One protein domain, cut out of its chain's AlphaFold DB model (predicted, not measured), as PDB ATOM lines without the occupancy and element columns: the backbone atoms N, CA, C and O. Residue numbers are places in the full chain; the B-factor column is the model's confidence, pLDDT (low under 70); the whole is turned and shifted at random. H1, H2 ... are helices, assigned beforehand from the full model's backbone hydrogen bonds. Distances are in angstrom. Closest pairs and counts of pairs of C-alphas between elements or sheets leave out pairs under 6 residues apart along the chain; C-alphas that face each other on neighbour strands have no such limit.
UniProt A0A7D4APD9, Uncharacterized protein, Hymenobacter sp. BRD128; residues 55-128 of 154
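AT A GLANCE: This is residues 55 to 128 of the 154 residues of an uncharacterized protein of Hymenobacter sp. BRD128 (UniProt A0A7D4APD9). Three helices stand at wide angles to one another, their centres making a triangle; H2 touches both H1 and H3, while H1 and H3 come near each other without clearly touching. A long loop, residues 91 to 104, swings out from the end of H2 before it returns to H3, and after H3 the last residues, 119 to 128, run outward to the other end of the longest axis, with Thr 96 in the loop and Gly 127 in this tail the two residues whose C-alphas are farthest apart. The printed part has 74 residues with three named helices, H1, H2 and H3 in that order, and no named strand. The class is all helix, though under half of the residues, 32 of the 74, are in named elements. The whole is compact, with a radius of gyration of the C-alphas of 12.1 A, and the C-alphas span 36 by 26 by 18 A.

IN THESE COORDINATES: The printed part begins at Pro 55, whose C-alpha is at (121.964, 243.522, 246.881). H1 takes residues 64 to 71 and measures 10.9 A from first to last C-alpha; C-alpha 64 is at (125.078, 256.522, 239.457). H2 takes residues 81 to 90 and measures 14.2 A. H3, the longest helix, takes residues 105 to 118 and measures 19.9 A; it ends with C-alpha 118 at (107.092, 247.048, 225.492).

HOW THE PARTS SIT: H1 and H2 touch, and their closest C-alphas, those of Ile 68 and Leu 81, are 6.1 A apart. Their lines stand at a steep tilt of 65 degrees, and they run opposite ways. H2 and H3 touch, H3 with residues 109 to 113 alone; their closest C-alphas, those of Val 88 and Ala 109, are 6.6 A apart. They run opposite ways at a steep tilt of 68 degrees, only just short of about perpendicular. H1 and H3 are close but not clearly touching, with the closest C-alphas, those of Ala 70 and Ile 106, 7.6 A apart. They run the same way at a steep tilt of 69 degrees, only just short of about perpendicular. In H1, H2 and H3 every pair of O i and N i+4 is within hydrogen-bond range.

THE WHOLE: The two C-alphas farthest apart, those of Thr 96 and Gly 127, are 37.4 A apart. The printed part has no cut. The link from H1 to H2 is short, with 9 residues; the link from H2 to H3 is long, with 14 residues, and its C-alphas lie 10 to 20 A from the mean of the C-alphas. The mean pLDDT of the printed part is 93.1, and one residue, Tyr 128, is under 70.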
ATOM      1  N   PRO A  55     122.918 242.428 247.048       95.12
ATOM      2  CA  PRO A  55     121.964 243.522 246.881       95.12
ATOM      3  C   PRO A  55     122.553 244.629 245.998       95.12
ATOM      4  O   PRO A  55     123.773 244.804 245.954       95.12
ATOM      5  N   PHE A  56     121.689 245.419 245.353       95.25
ATOM      6  CA  PHE A  56     122.109 246.478 244.426       95.25
ATOM      7  C   PHE A  56     123.103 247.456 245.056       95.25
ATOM      8  O   PHE A  56     124.112 247.781 244.440       95.25
ATOM      9  N   SER A  57     122.879 247.843 246.315       94.81
ATOM     10  CA  SER A  57     123.733 248.776 247.063       94.81
ATOM     11  C   SER A  57     125.175 248.306 247.275       94.81
ATOM     12  O   SER A  57     126.025 249.116 247.622       94.81
ATOM     13  N   ARG A  58     125.460 247.009 247.094       94.81
ATOM     14  CA  ARG A  58     126.815 246.440 247.181       94.81
ATOM     15  C   ARG A  58     127.408 246.094 245.815       94.81
ATOM     16  O   ARG A  58     128.509 245.558 245.760       94.81
ATOM     17  N   SER A  59     126.675 246.338 244.732       94.12
ATOM     18  CA  SER A  59     127.133 246.049 243.375       94.12
ATOM     19  C   SER A  59     128.102 247.117 242.861       94.12
ATOM     20  O   SER A  59     128.082 248.256 243.319       94.12
ATOM     21  N   ALA A  60     128.916 246.768 241.862       93.38
ATOM     22  CA  ALA A  60     129.857 247.701 241.231       93.38
ATOM     23  C   ALA A  60     129.169 248.895 240.539       93.38
ATOM     24  O   ALA A  60     129.802 249.912 240.282       93.38
ATOM     25  N   ILE A  61     127.869 248.777 240.260       94.88
ATOM     26  CA  ILE A  61     127.053 249.788 239.576       94.88
ATOM     27  C   ILE A  61     126.087 250.496 240.539       94.88
ATOM     28  O   ILE A  61     125.120 251.119 240.107       94.88
ATOM     29  N   ALA A  62     126.302 250.349 241.852       95.56
ATOM     30  CA  ALA A  62     125.488 251.005 242.870       95.56
ATOM     31  C   ALA A  62     125.591 252.534 242.787       95.56
ATOM     32  O   ALA A  62     124.653 253.243 243.147       95.56
ATOM     33  N   GLU A  63     126.726 253.040 242.314       96.75
ATOM     34  CA  GLU A  63     126.969 254.459 242.094       96.75
ATOM     35  C   GLU A  63     126.418 254.882 240.716       96.75
ATOM     36  O   GLU A  63     126.458 254.118 239.749       96.75
ATOM     37  N   VAL A  64     125.836 256.084 240.637       95.75
ATOM     38  CA  VAL A  64     125.078 256.522 239.457       95.75
ATOM     39  C   VAL A  64     125.967 256.740 238.232       95.75
ATOM     40  O   VAL A  64     125.551 256.421 237.122       95.75
ATOM     41  N   SER A  65     127.187 257.252 238.400       96.50
ATOM     42  CA  SER A  65     128.144 257.418 237.303       96.50
ATOM     43  C   SER A  65     128.619 256.069 236.749       96.50
ATOM     44  O   SER A  65     128.637 255.898 235.532       96.50
ATOM     45  N   ALA A  66     128.888 255.082 237.612       96.38
ATOM     46  CA  ALA A  66     129.232 253.717 237.210       96.38
ATOM     47  C   ALA A  66     128.065 253.030 236.486       96.38
ATOM     48  O   ALA A  66     128.263 252.347 235.479       96.38
ATOM     49  N   PHE A  67     126.837 253.255 236.963       96.56
ATOM     50  CA  PHE A  67     125.631 252.800 236.283       96.56
ATOM     51  C   PHE A  67     125.516 253.421 234.890       96.56
ATOM     52  O   PHE A  67     125.404 252.691 233.913       96.56
ATOM     53  N   ILE A  68     125.608 254.749 234.771       95.81
ATOM     54  CA  ILE A  68     125.528 255.443 233.479       95.81
ATOM     55  C   ILE A  68     126.603 254.927 232.517       95.81
ATOM     56  O   ILE A  68     126.286 254.610 231.372       95.81
ATOM     57  N   ALA A  69     127.847 254.786 232.984       96.56
ATOM     58  CA  ALA A  69     128.960 254.279 232.186       96.56
ATOM     59  C   ALA A  69     128.690 252.873 231.627       96.56
ATOM     60  O   ALA A  69     128.969 252.615 230.460       96.56
ATOM     61  N   ALA A  70     128.079 251.985 232.415       95.31
ATOM     62  CA  ALA A  70     127.757 250.625 231.984       95.31
ATOM     63  C   ALA A  70     126.683 250.547 230.879       95.31
ATOM     64  O   ALA A  70     126.542 249.506 230.233       95.31
ATOM     65  N   PHE A  71     125.922 251.625 230.663       95.12
ATOM     66  CA  PHE A  71     124.898 251.724 229.618       95.12
ATOM     67  C   PHE A  71     125.324 252.569 228.412       95.12
ATOM     68  O   PHE A  71     124.592 252.617 227.417       95.12
ATOM     69  N   GLN A  72     126.502 253.199 228.452       93.75
ATOM     70  CA  GLN A  72     127.035 253.931 227.304       93.75
ATOM     71  C   GLN A  72     127.246 252.990 226.111       93.75
ATOM     72  O   GLN A  72     127.701 251.858 226.264       93.75
ATOM     73  N   GLY A  73     126.882 253.454 224.914       89.75
ATOM     74  CA  GLY A  73     126.999 252.669 223.678       89.75
ATOM     75  C   GLY A  73     125.992 251.521 223.539       89.75
ATOM     76  O   GLY A  73     126.080 250.761 222.582       89.75
ATOM     77  N   THR A  74     125.038 251.386 224.466       93.06
ATOM     78  CA  THR A  74     123.923 250.433 224.344       93.06
ATOM     79  C   THR A  74     122.678 251.114 223.780       93.06
ATOM     80  O   THR A  74     122.545 252.335 223.869       93.06
ATOM     81  N   ASP A  75     121.710 250.330 223.299       89.94
ATOM     82  CA  ASP A  75     120.403 250.831 222.836       89.94
ATOM     83  C   ASP A  75     119.628 251.604 223.920       89.94
ATOM     84  O   ASP A  75     118.735 252.396 223.631       89.94
ATOM     85  N   TYR A  76     119.990 251.404 225.190       91.81
ATOM     86  CA  TYR A  76     119.369 252.064 226.334       91.81
ATOM     87  C   TYR A  76     120.041 253.384 226.726       91.81
ATOM     88  O   TYR A  76     119.605 254.017 227.684       91.81
ATOM     89  N   ALA A  77     121.075 253.834 226.008       91.69
ATOM     90  CA  ALA A  77     121.772 255.086 226.317       91.69
ATOM     91  C   ALA A  77     120.860 256.329 226.250       91.69
ATOM     92  O   ALA A  77     121.150 257.339 226.884       91.69
ATOM     93  N   LEU A  78     119.752 256.247 225.503       90.50
ATOM     94  CA  LEU A  78     118.753 257.314 225.359       90.50
ATOM     95  C   LEU A  78     117.711 257.331 226.492       90.50
ATOM     96  O   LEU A  78     116.946 258.290 226.624       90.50
ATOM     97  N   ALA A  79     117.656 256.270 227.301       94.06
ATOM     98  CA  ALA A  79     116.765 256.199 228.448       94.06
ATOM     99  C   ALA A  79     117.213 257.170 229.553       94.06
ATOM    100  O   ALA A  79     118.378 257.557 229.646       94.06
ATOM    101  N   ASP A  80     116.296 257.532 230.447       95.19
ATOM    102  CA  ASP A  80     116.631 258.268 231.662       95.19
ATOM    103  C   ASP A  80     117.340 257.335 232.656       95.19
ATOM    104  O   ASP A  80     116.743 256.749 233.563       95.19
ATOM    105  N   LEU A  81     118.650 257.170 232.469       95.62
ATOM    106  CA  LEU A  81     119.477 256.270 233.275       95.62
ATOM    107  C   LEU A  81     119.461 256.628 234.769       95.62
ATOM    108  O   LEU A  81     119.605 255.737 235.607       95.62
ATOM    109  N   ARG A  82     119.236 257.901 235.128       95.44
ATOM    110  CA  ARG A  82     119.100 258.326 236.530       95.44
ATOM    111  C   ARG A  82     117.792 257.831 237.131       95.44
ATOM    112  O   ARG A  82     117.800 257.315 238.248       95.44
ATOM    113  N   HIS A  83     116.695 257.928 236.383       95.50
ATOM    114  CA  HIS A  83     115.412 257.363 236.793       95.50
ATOM    115  C   HIS A  83     115.511 255.848 237.022       95.50
ATOM    116  O   HIS A  83     115.115 255.345 238.075       95.50
ATOM    117  N   TYR A  84     116.099 255.115 236.072       96.31
ATOM    118  CA  TYR A  84     116.234 253.660 236.183       96.31
ATOM    119  C   TYR A  84     117.185 253.230 237.308       96.31
ATOM    120  O   TYR A  84     116.905 252.244 237.991       96.31
ATOM    121  N   HIS A  85     118.257 253.984 237.570       97.38
ATOM    122  CA  HIS A  85     119.130 253.759 238.728       97.38
ATOM    123  C   HIS A  85     118.357 253.867 240.051       97.38
ATOM    124  O   HIS A  85     118.406 252.952 240.878       97.38
ATOM    125  N   GLN A  86     117.566 254.930 240.221       96.19
ATOM    126  CA  GLN A  86     116.726 255.123 241.406       96.19
ATOM    127  C   GLN A  86     115.666 254.028 241.548       96.19
ATOM    128  O   GLN A  86     115.442 253.513 242.649       96.19
ATOM    129  N   MET A  87     115.029 253.633 240.443       95.31
ATOM    130  CA  MET A  87     114.031 252.568 240.446       95.31
ATOM    131  C   MET A  87     114.640 251.237 240.897       95.31
ATOM    132  O   MET A  87     114.079 250.568 241.762       95.31
ATOM    133  N   VAL A  88     115.816 250.869 240.383       94.94
ATOM    134  CA  VAL A  88     116.495 249.628 240.783       94.94
ATOM    135  C   VAL A  88     116.986 249.703 242.233       94.94
ATOM    136  O   VAL A  88     116.854 248.726 242.970       94.94
ATOM    137  N   GLY A  89     117.470 250.860 242.692       94.75
ATOM    138  CA  GLY A  89     117.894 251.048 244.085       94.75
ATOM    139  C   GLY A  89     116.749 250.987 245.107       94.75
ATOM    140  O   GLY A  89     116.923 250.497 246.232       94.75
ATOM    141  N   THR A  90     115.553 251.424 244.719       94.88
ATOM    142  CA  THR A  90     114.343 251.369 245.560       94.88
ATOM    143  C   THR A  90     113.542 250.082 245.377       94.88
ATOM    144  O   THR A  90     112.664 249.793 246.190       94.88
ATOM    145  N   TRP A  91     113.880 249.256 244.384       93.62
ATOM    146  CA  TRP A  91     113.179 248.010 244.112       93.62
ATOM    147  C   TRP A  91     113.269 247.029 245.287       93.62
ATOM    148  O   TRP A  91     114.328 246.808 245.886       93.62
ATOM    149  N   ARG A  92     112.126 246.434 245.625       95.00
ATOM    150  CA  ARG A  92     111.968 245.422 246.669       95.00
ATOM    151  C   ARG A  92     111.224 244.224 246.099       95.00
ATOM    152  O   ARG A  92     110.352 244.374 245.240       95.00
ATOM    153  N   ASP A  93     111.577 243.037 246.574       91.19
ATOM    154  CA  ASP A  93     110.849 241.822 246.224       91.19
ATOM    155  C   ASP A  93     109.424 241.910 246.791       91.19
ATOM    156  O   ASP A  93     109.234 242.183 247.973       91.19
ATOM    157  N   LYS A  94     108.407 241.694 245.951       90.44
ATOM    158  CA  LYS A  94     106.998 241.845 246.353       90.44
ATOM    159  C   LYS A  94     106.565 240.832 247.415       90.44
ATOM    160  O   LYS A  94     105.628 241.104 248.155       90.44
ATOM    161  N   ARG A  95     107.213 239.666 247.474       89.94
ATOM    162  CA  ARG A  95     106.875 238.595 248.415       89.94
ATOM    163  C   ARG A  95     107.526 238.815 249.774       89.94
ATOM    164  O   ARG A  95     106.917 238.497 250.787       89.94
ATOM    165  N   THR A  96     108.765 239.306 249.801       90.12
ATOM    166  CA  THR A  96     109.538 239.436 251.051       90.12
ATOM    167  C   THR A  96     109.663 240.874 251.550       90.12
ATOM    168  O   THR A  96     110.038 241.079 252.699       90.12
ATOM    169  N   GLY A  97     109.395 241.875 250.709       91.75
ATOM    170  CA  GLY A  97     109.597 243.297 251.009       91.75
ATOM    171  C   GLY A  97     111.068 243.720 251.115       91.75
ATOM    172  O   GLY A  97     111.361 244.904 251.280       91.75
ATOM    173  N   LEU A  98     112.010 242.781 251.005       90.00
ATOM    174  CA  LEU A  98     113.439 243.034 251.166       90.00
ATOM    175  C   LEU A  98     114.095 243.445 249.839       90.00
ATOM    176  O   LEU A  98     113.582 243.119 248.761       90.00
ATOM    177  N   PRO A  99     115.248 244.142 249.883       90.94
ATOM    178  CA  PRO A  99     116.068 244.355 248.699       90.94
ATOM    179  C   PRO A  99     116.446 243.003 248.076       90.94
ATOM    180  O   PRO A  99     117.027 242.160 248.772       90.94
ATOM    181  N   PRO A 100     116.130 242.768 246.791       92.94
ATOM    182  CA  PRO A 100     116.482 241.519 246.142       92.94
ATOM    183  C   PRO A 100     118.001 241.398 246.030       92.94
ATOM    184  O   PRO A 100     118.724 242.394 245.986       92.94
ATOM    185  N   ARG A 101     118.485 240.158 245.982       93.69
ATOM    186  CA  ARG A 101     119.882 239.842 245.682       93.69
ATOM    187  C   ARG A 101     119.952 239.287 244.275       93.69
ATOM    188  O   ARG A 101     119.125 238.456 243.906       93.69
ATOM    189  N   ARG A 102     120.893 239.786 243.483       92.94
ATOM    190  CA  ARG A 102     121.087 239.366 242.097       92.94
ATOM    191  C   ARG A 102     122.567 239.291 241.787       92.94
ATOM    192  O   ARG A 102     123.374 240.022 242.360       92.94
ATOM    193  N   THR A 103     122.882 238.400 240.863       91.56
ATOM    194  CA  THR A 103     124.214 238.243 240.289       91.56
ATOM    195  C   THR A 103     124.530 239.365 239.303       91.56
ATOM    196  O   THR A 103     125.617 239.931 239.346       91.56
ATOM    197  N   ASP A 104     123.566 239.720 238.446       92.94
ATOM    198  CA  ASP A 104     123.735 240.735 237.403       92.94
ATOM    199  C   ASP A 104     122.656 241.823 237.498       92.94
ATOM    200  O   ASP A 104     121.478 241.645 237.152       92.94
ATOM    201  N   TRP A 105     123.082 242.980 237.994       94.94
ATOM    202  CA  TRP A 105     122.226 244.149 238.137       94.94
ATOM    203  C   TRP A 105     122.055 244.936 236.835       94.94
ATOM    204  O   TRP A 105     121.015 245.575 236.670       94.94
ATOM    205  N   ILE A 106     122.987 244.835 235.880       94.81
ATOM    206  CA  ILE A 106     122.832 245.450 234.554       94.81
ATOM    207  C   ILE A 106     121.738 244.726 233.779       94.81
ATOM    208  O   ILE A 106     120.832 245.371 233.254       94.81
ATOM    209  N   ALA A 107     121.760 243.392 233.759       94.44
ATOM    210  CA  ALA A 107     120.701 242.601 233.133       94.44
ATOM    211  C   ALA A 107     119.328 242.885 233.767       94.44
ATOM    212  O   ALA A 107     118.320 242.996 233.068       94.44
ATOM    213  N   THR A 108     119.297 243.062 235.091       94.75
ATOM    214  CA  THR A 108     118.079 243.438 235.820       94.75
ATOM    215  C   THR A 108     117.559 244.805 235.363       94.75
ATOM    216  O   THR A 108     116.388 244.922 235.008       94.75
ATOM    217  N   ALA A 109     118.418 245.825 235.310       95.44
ATOM    218  CA  ALA A 109     118.056 247.165 234.853       95.44
ATOM    219  C   ALA A 109     117.596 247.192 233.382       95.44
ATOM    220  O   ALA A 109     116.563 247.788 233.079       95.44
ATOM    221  N   LYS A 110     118.279 246.460 232.487       95.69
ATOM    222  CA  LYS A 110     117.849 246.283 231.088       95.69
ATOM    223  C   LYS A 110     116.441 245.714 230.997       95.69
ATOM    224  O   LYS A 110     115.655 246.147 230.164       95.69
ATOM    225  N   ARG A 111     116.091 244.769 231.871       95.06
ATOM    226  CA  ARG A 111     114.758 244.160 231.879       95.06
ATOM    227  C   ARG A 111     113.663 245.138 232.294       95.06
ATOM    228  O   ARG A 111     112.580 245.085 231.724       95.06
ATOM    229  N   PHE A 112     113.946 246.041 233.233       94.94
ATOM    230  CA  PHE A 112     113.025 247.131 233.562       94.94
ATOM    231  C   PHE A 112     112.779 248.040 232.357       94.94
ATOM    232  O   PHE A 112     111.631 248.277 232.001       94.94
ATOM    233  N   MET A 113     113.849 248.484 231.695       95.94
ATOM    234  CA  MET A 113     113.744 249.326 230.500       95.94
ATOM    235  C   MET A 113     113.030 248.600 229.353       95.94
ATOM    236  O   MET A 113     112.215 249.197 228.664       95.94
ATOM    237  N   LEU A 114     113.296 247.306 229.160       95.06
ATOM    238  CA  LEU A 114     112.654 246.496 228.125       95.06
ATOM    239  C   LEU A 114     111.152 246.327 228.372       95.06
ATOM    240  O   LEU A 114     110.372 246.443 227.432       95.06
ATOM    241  N   ASN A 115     110.744 246.086 229.620       95.25
ATOM    242  CA  ASN A 115     109.326 246.018 229.973       95.25
ATOM    243  C   ASN A 115     108.641 247.369 229.727       95.25
ATOM    244  O   ASN A 115     107.599 247.419 229.085       95.25
ATOM    245  N   ASP A 116     109.263 248.467 230.159       93.69
ATOM    246  CA  ASP A 116     108.720 249.802 229.916       93.69
ATOM    247  C   ASP A 116     108.668 250.140 228.418       93.69
ATOM    248  O   ASP A 116     107.732 250.799 227.975       93.69
ATOM    249  N   ALA A 117     109.638 249.695 227.617       92.94
ATOM    250  CA  ALA A 117     109.616 249.866 226.167       92.94
ATOM    251  C   ALA A 117     108.462 249.090 225.521       92.94
ATOM    252  O   ALA A 117     107.756 249.646 224.682       92.94
ATOM    253  N   ALA A 118     108.227 247.847 225.949       93.50
ATOM    254  CA  ALA A 118     107.092 247.048 225.492       93.50
ATOM    255  C   ALA A 118     105.742 247.692 225.863       93.50
ATOM    256  O   ALA A 118     104.806 247.665 225.067       93.50
ATOM    257  N   ASP A 119     105.667 248.333 227.031       93.06
ATOM    258  CA  ASP A 119     104.466 249.012 227.526       93.06
ATOM    259  C   ASP A 119     104.315 250.464 227.017       93.06
ATOM    260  O   ASP A 119     103.416 251.175 227.467       93.06
ATOM    261  N   ASN A 120     105.173 250.943 226.102       90.81
ATOM    262  CA  ASN A 120     105.235 252.348 225.649       90.81
ATOM    263  C   ASN A 120     105.404 253.374 226.793       90.81
ATOM    264  O   ASN A 120     104.931 254.510 226.727       90.81
ATOM    265  N   ARG A 121     106.083 252.974 227.868       92.50
ATOM    266  CA  ARG A 121     106.331 253.760 229.088       92.50
ATOM    267  C   ARG A 121     107.806 254.072 229.329       92.50
ATOM    268  O   ARG A 121     108.111 254.685 230.357       92.50
ATOM    269  N   LEU A 122     108.695 253.684 228.408       93.12
ATOM    270  CA  LEU A 122     110.137 253.925 228.500       93.12
ATOM    271  C   LEU A 122     110.416 255.401 228.794       93.12
ATOM    272  O   LEU A 122     110.045 256.289 228.024       93.12
ATOM    273  N   LYS A 123     111.066 255.664 229.929       92.31
ATOM    274  CA  LYS A 123     111.454 257.018 230.319       92.31
ATOM    275  C   LYS A 123     112.710 257.406 229.558       92.31
ATOM    276  O   LYS A 123     113.732 256.740 229.681       92.31
ATOM    277  N   LEU A 124     112.617 258.470 228.771       92.25
ATOM    278  CA  LEU A 124     113.716 259.001 227.967       92.25
ATOM    279  C   LEU A 124     114.404 260.137 228.717       92.25
ATOM    280  O   LEU A 124     113.766 260.828 229.515       92.25
ATOM    281  N   ALA A 125     115.698 260.315 228.461       87.94
ATOM    282  CA  ALA A 125     116.470 261.374 229.090       87.94
ATOM    283  C   ALA A 125     115.828 262.757 228.832       87.94
ATOM    284  O   ALA A 125     115.270 262.992 227.751       87.94
ATOM    285  N   PRO A 126     115.905 263.693 229.797       81.69
ATOM    286  CA  PRO A 126     115.356 265.031 229.623       81.69
ATOM    287  C   PRO A 126     115.935 265.688 228.365       81.69
ATOM    288  O   PRO A 126     117.150 265.797 228.220       81.69
ATOM    289  N   GLY A 127     115.061 266.115 227.452       74.81
ATOM    290  CA  GLY A 127     115.455 266.730 226.180       74.81
ATOM    291  C   GLY A 127     115.413 265.793 224.973       74.81
ATOM    292  O   GLY A 127     115.441 266.282 223.845       74.81
ATOM    293  N   TYR A 128     115.250 264.481 225.165       69.69
ATOM    294  CA  TYR A 128     114.978 263.581 224.052       69.69
ATOM    295  C   TYR A 128     113.499 263.678 223.656       69.69
ATOM    296  O   TYR A 128     112.613 263.175 224.350       69.69
TER     297      TYR A 128